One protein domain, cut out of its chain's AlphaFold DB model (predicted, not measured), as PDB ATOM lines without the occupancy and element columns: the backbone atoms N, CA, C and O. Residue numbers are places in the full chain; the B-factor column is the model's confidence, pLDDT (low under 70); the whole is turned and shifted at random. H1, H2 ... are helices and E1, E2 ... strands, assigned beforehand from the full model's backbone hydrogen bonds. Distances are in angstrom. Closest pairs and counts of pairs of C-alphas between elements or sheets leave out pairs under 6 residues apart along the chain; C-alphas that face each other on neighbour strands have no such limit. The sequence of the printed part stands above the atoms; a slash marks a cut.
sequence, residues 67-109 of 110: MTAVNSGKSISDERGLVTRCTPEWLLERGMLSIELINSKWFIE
ATOM      1  N   MET A  67     107.588  85.498  99.112       86.44
ATOM      2  CA  MET A  67     107.052  86.583  99.940       86.44
ATOM      3  C   MET A  67     105.524  86.575  99.954       86.44
ATOM      4  O   MET A  67     104.924  86.768 101.012       86.44
ATOM      5  N   THR A  68     104.890  86.304  98.816       88.56
ATOM      6  CA  THR A  68     103.439  86.104  98.729       88.56
ATOM      7  C   THR A  68     102.992  84.912  99.580       88.56
ATOM      8  O   THR A  68     102.011  85.026 100.318       88.56
ATOM      9  N   ALA A  69     103.729  83.796  99.548       87.31
ATOM     10  CA  ALA A  69     103.440  82.617 100.364       87.31
ATOM     11  C   ALA A  69     103.515  82.932 101.869       87.31
ATOM     12  O   ALA A  69     102.563  82.665 102.603       87.31
ATOM     13  N   VAL A  70     104.608  83.553 102.328       85.44
ATOM     14  CA  VAL A  70     104.810  83.923 103.741       85.44
ATOM     15  C   VAL A  70     103.738  84.898 104.225       85.44
ATOM     16  O   VAL A  70     103.145  84.696 105.285       85.44
ATOM     17  N   ASN A  71     103.439  85.929 103.434       85.50
ATOM     18  CA  ASN A  71     102.465  86.957 103.802       85.50
ATOM     19  C   ASN A  71     101.011  86.460 103.784       85.50
ATOM     20  O   ASN A  71     100.130  87.164 104.275       85.50
ATOM     21  N   SER A  72     100.741  85.261 103.254       86.12
ATOM     22  CA  SER A  72      99.396  84.675 103.264       86.12
ATOM     23  C   SER A  72      98.886  84.352 104.673       86.12
ATOM     24  O   SER A  72      97.677  84.258 104.879       86.12
ATOM     25  N   GLY A  73      99.792  84.139 105.639       82.06
ATOM     26  CA  GLY A  73      99.457  83.686 106.994       82.06
ATOM     27  C   GLY A  73      98.891  82.261 107.069       82.06
ATOM     28  O   GLY A  73      98.489  81.814 108.145       82.06
ATOM     29  N   LYS A  74      98.848  81.542 105.943       86.00
ATOM     30  CA  LYS A  74      98.378  80.161 105.833       86.00
ATOM     31  C   LYS A  74      99.546  79.173 105.898       86.00
ATOM     32  O   LYS A  74     100.717  79.551 105.960       86.00
ATOM     33  N   SER A  75      99.216  77.885 105.916       88.88
ATOM     34  CA  SER A  75     100.205  76.839 105.655       88.88
ATOM     35  C   SER A  75     100.679  76.953 104.204       88.88
ATOM     36  O   SER A  75      99.904  77.316 103.324       88.88
ATOM     37  N   ILE A  76     101.950  76.660 103.951       88.50
ATOM     38  CA  ILE A  76     102.550  76.710 102.616       88.50
ATOM     39  C   ILE A  76     103.347  75.437 102.361       88.50
ATOM     40  O   ILE A  76     103.799  74.793 103.307       88.50
ATOM     41  N   SER A  77     103.569  75.081 101.103       89.94
ATOM     42  CA  SER A  77     104.535  74.044 100.746       89.94
ATOM     43  C   SER A  77     105.369  74.421  99.533       89.94
ATOM     44  O   SER A  77     105.013  75.317  98.768       89.94
ATOM     45  N   ASP A  78     106.513  73.762  99.392       87.50
ATOM     46  CA  ASP A  78     107.381  73.884  98.227       87.50
ATOM     47  C   ASP A  78     107.025  72.840  97.147       87.50
ATOM     48  O   ASP A  78     106.133  72.004  97.306       87.50
ATOM     49  N   GLU A  79     107.757  72.853  96.035       83.25
ATOM     50  CA  GLU A  79     107.633  71.874  94.944       83.25
ATOM     51  C   GLU A  79     107.872  70.411  95.357       83.25
ATOM     52  O   GLU A  79     107.506  69.493  94.621       83.25
ATOM     53  N   ARG A  80     108.459  70.173  96.536       81.44
ATOM     54  CA  ARG A  80     108.677  68.835  97.104       81.44
ATOM     55  C   ARG A  80     107.500  68.390  97.974       81.44
ATOM     56  O   ARG A  80     107.501  67.262  98.463       81.44
ATOM     57  N   GLY A  81     106.500  69.254  98.158       77.81
ATOM     58  CA  GLY A  81     105.316  68.998  98.969       77.81
ATOM     59  C   GLY A  81     105.576  69.083 100.471       77.81
ATOM     60  O   GLY A  81     104.773  68.571 101.251       77.81
ATOM     61  N   LEU A  82     106.681  69.701 100.904       79.75
ATOM     62  CA  LEU A  82     106.956  69.863 102.328       79.75
ATOM     63  C   LEU A  82     106.078  70.982 102.894       79.75
ATOM     64  O   LEU A  82     106.364  72.163 102.709       79.75
ATOM     65  N   VAL A  83     105.009  70.604 103.594       79.00
ATOM     66  CA  VAL A  83     104.091  71.557 104.229       79.00
ATOM     67  C   VAL A  83     104.725  72.150 105.486       79.00
ATOM     68  O   VAL A  83     105.184  71.426 106.369       79.00
ATOM     69  N   THR A  84     104.713  73.474 105.591       78.19
ATOM     70  CA  THR A  84     105.173  74.218 106.763       78.19
ATOM     71  C   THR A  84     104.259  75.404 107.055       78.19
ATOM     72  O   THR A  84     103.616  75.957 106.165       78.19
ATOM     73  N   ARG A  85     104.217  75.838 108.317       77.94
ATOM     74  CA  ARG A  85     103.735  77.179 108.660       77.94
ATOM     75  C   ARG A  85     104.935  78.103 108.708       77.94
ATOM     76  O   ARG A  85     105.853  77.881 109.492       77.94
ATOM     77  N   CYS A  86     104.917  79.142 107.882       75.12
ATOM     78  CA  CYS A  86     105.998  80.112 107.856       75.12
ATOM     79  C   CYS A  86     105.876  81.079 109.043       75.12
ATOM     80  O   CYS A  86     105.355  82.184 108.906       75.12
ATOM     81  N   THR A  87     106.314  80.646 110.228       75.62
ATOM     82  CA  THR A  87     106.414  81.516 111.409       75.62
ATOM     83  C   THR A  87     107.752  82.270 111.420       75.62
ATOM     84  O   THR A  87     108.706  81.845 110.756       75.62
ATOM     85  N   PRO A  88     107.867  83.382 112.173       73.25
ATOM     86  CA  PRO A  88     109.144  84.069 112.369       73.25
ATOM     87  C   PRO A  88     110.265  83.144 112.866       73.25
ATOM     88  O   PRO A  88     111.405  83.264 112.426       73.25
ATOM     89  N   GLU A  89     109.946  82.182 113.731       76.31
ATOM     90  CA  GLU A  89     110.899  81.206 114.270       76.31
ATOM     91  C   GLU A  89     111.415  80.262 113.179       76.31
ATOM     92  O   GLU A  89     112.618  80.034 113.088       76.31
ATOM     93  N   TRP A  90     110.538  79.786 112.292       77.81
ATOM     94  CA  TRP A  90     110.931  78.941 111.162       77.81
ATOM     95  C   TRP A  90     111.889  79.665 110.202       77.81
ATOM     96  O   TRP A  90     112.864  79.082 109.723       77.81
ATOM     97  N   LEU A  91     111.647  80.958 109.953       74.56
ATOM     98  CA  LEU A  91     112.535  81.804 109.146       74.56
ATOM     99  C   LEU A  91     113.920  81.972 109.788       74.56
ATOM    100  O   LEU A  91     114.927  82.019 109.078       74.56
ATOM    101  N   LEU A  92     113.971  82.059 111.120       73.44
ATOM    102  CA  LEU A  92     115.211  82.164 111.891       73.44
ATOM    103  C   LEU A  92     115.990  80.840 111.895       73.44
ATOM    104  O   LEU A  92     117.194  80.850 111.644       73.44
ATOM    105  N   GLU A  93     115.315  79.706 112.105       75.31
ATOM    106  CA  GLU A  93     115.917  78.361 112.091       75.31
ATOM    107  C   GLU A  93     116.509  77.990 110.729       75.31
ATOM    108  O   GLU A  93     117.556  77.347 110.649       75.31
ATOM    109  N   ARG A  94     115.863  78.421 109.641       71.19
ATOM    110  CA  ARG A  94     116.342  78.205 108.268       71.19
ATOM    111  C   ARG A  94     117.490  79.134 107.868       71.19
ATOM    112  O   ARG A  94     117.982  78.998 106.751       71.19
ATOM    113  N   GLY A  95     117.918  80.028 108.765       57.41
ATOM    114  CA  GLY A  95     119.058  80.918 108.587       57.41
ATOM    115  C   GLY A  95     118.870  81.861 107.405       57.41
ATOM    116  O   GLY A  95     119.433  81.599 106.354       57.41
ATOM    117  N   MET A  96     118.084  82.935 107.585       59.53
ATOM    118  CA  MET A  96     117.892  84.045 106.629       59.53
ATOM    119  C   MET A  96     117.808  83.623 105.152       59.53
ATOM    120  O   MET A  96     118.832  83.502 104.494       59.53
ATOM    121  N   LEU A  97     116.585  83.501 104.616       65.00
ATOM    122  CA  LEU A  97     116.269  83.472 103.176       65.00
ATOM    123  C   LEU A  97     117.402  82.936 102.279       65.00
ATOM    124  O   LEU A  97     118.034  83.695 101.537       65.00
ATOM    125  N   SER A  98     117.682  81.633 102.341       74.00
ATOM    126  CA  SER A  98     118.577  81.046 101.344       74.00
ATOM    127  C   SER A  98     118.045  81.364  99.939       74.00
ATOM    128  O   SER A  98     116.834  81.393  99.708       74.00
ATOM    129  N   ILE A  99     118.946  81.621  98.985       75.44
ATOM    130  CA  ILE A  99     118.565  81.923  97.594       75.44
ATOM    131  C   ILE A  99     117.677  80.805  97.019       75.44
ATOM    132  O   ILE A  99     116.765  81.075  96.243       75.44
ATOM    133  N   GLU A 100     117.899  79.561  97.452       78.88
ATOM    134  CA  GLU A 100     117.057  78.417  97.104       78.88
ATOM    135  C   GLU A 100     115.614  78.575  97.602       78.88
ATOM    136  O   GLU A 100     114.687  78.346  96.830       78.88
ATOM    137  N   LEU A 101     115.398  79.021  98.847       77.75
ATOM    138  CA  LEU A 101     114.054  79.281  99.380       77.75
ATOM    139  C   LEU A 101     113.347  80.396  98.603       77.75
ATOM    140  O   LEU A 101     112.180  80.239  98.254       77.75
ATOM    141  N   ILE A 102     114.045  81.494  98.295       80.62
ATOM    142  CA  ILE A 102     113.463  82.624  97.549       80.62
ATOM    143  C   ILE A 102     113.050  82.195  96.133       80.62
ATOM    144  O   ILE A 102     111.986  82.588  95.661       80.62
ATOM    145  N   ASN A 103     113.883  81.392  95.466       83.69
ATOM    146  CA  ASN A 103     113.681  81.002  94.068       83.69
ATOM    147  C   ASN A 103     112.812  79.749  93.887       83.69
ATOM    148  O   ASN A 103     112.502  79.382  92.752       83.69
ATOM    149  N   SER A 104     112.436  79.078  94.975       85.62
ATOM    150  CA  SER A 104     111.537  77.925  94.920       85.62
ATOM    151  C   SER A 104     110.121  78.345  94.527       85.62
ATOM    152  O   SER A 104     109.684  79.468  94.779       85.62
ATOM    153  N   LYS A 105     109.377  77.415  93.921       90.06
ATOM    154  CA  LYS A 105     107.936  77.569  93.708       90.06
ATOM    155  C   LYS A 105     107.206  77.217  94.995       90.06
ATOM    156  O   LYS A 105     107.356  76.099  95.489       90.06
ATOM    157  N   TRP A 106     106.419  78.157  95.502       89.38
ATOM    158  CA  TRP A 106     105.652  77.978  96.727       89.38
ATOM    159  C   TRP A 106     104.179  77.859  96.429       89.38
ATOM    160  O   TRP A 106     103.676  78.455  95.490       89.38
ATOM    161  N   PHE A 107     103.470  77.126  97.261       90.12
ATOM    162  CA  PHE A 107     102.043  76.927  97.137       90.12
ATOM    163  C   PHE A 107     101.415  77.233  98.485       90.12
ATOM    164  O   PHE A 107     101.945  76.845  99.525       90.12
ATOM    165  N   ILE A 108     100.303  77.954  98.463       87.94
ATOM    166  CA  ILE A 108      99.510  78.215  99.658       87.94
ATOM    167  C   ILE A 108      98.552  77.036  99.828       87.94
ATOM    168  O   ILE A 108      97.829  76.693  98.893       87.94
ATOM    169  N   GLU A 109      98.568  76.418 101.003       84.25
ATOM    170  CA  GLU A 109      97.633  75.358 101.373       84.25
ATOM    171  C   GLU A 109      96.401  75.968 102.057       84.25
ATOM    172  O   GLU A 109      96.526  76.917 102.842       84.25
TER     173      GLU A 109
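AT A GLANCE: This is residues 67 to 109 of the 110 residues of an uncharacterized protein of Desulfitobacterium chlororespirans DSM 11544 (UniProt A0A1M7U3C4). A small sheet has short H1 over one face, and between E2 and E3 a wide, open loop holding H2 and H3 swings away from it. Printed are 43 residues, with named elements in the order H1 E1 E2 H2 H3 E3. The antiparallel sheet runs E2 - E1 - E3; the class is mixed, helices and strands. The whole is compact, radius of gyration of the C-alphas 9.5 A, spanning 23 by 19 by 17 A.

HOW THE PARTS SIT: H1, residues 67 to 71, is on the sheet of E1, residues 75 to 78, E2, residues 83 to 85, and E3, residues 106 to 108, at a height of 8.3 A. The closest C-alphas of H1 and E3, Ala 69 and Ile 108, are 5.9 A apart. E1 and E2 form a hairpin, with N 76 and O 84 2.9 A apart, within hydrogen-bond range; across E1 and E3, N 77 and O 107 are at 2.9 A. H2, residues 88 to 93, and H3, residues 99 to 103, are apart and not on the sheet. E2, H2 H3, E3 make a split strand-helix-strand unit, two strands of one sheet with helices between them along the chain and E1 between them in the sheet, and its crossover is right-handed. In H1, H2 and H3 every O i to N i+4 pair is within range.

IN THESE COORDINATES: H1 begins at C-alpha 67 (107.052, 86.583, 99.940). E1 is 10.7 A long, H2 8.9 A. E3 ends at C-alpha 108 (99.510, 78.215, 99.658).

THE WHOLE: The printed part has no cut and no long link. Residues 92 to 100 stand free; pLDDT is under 70 at residues 95 to 97.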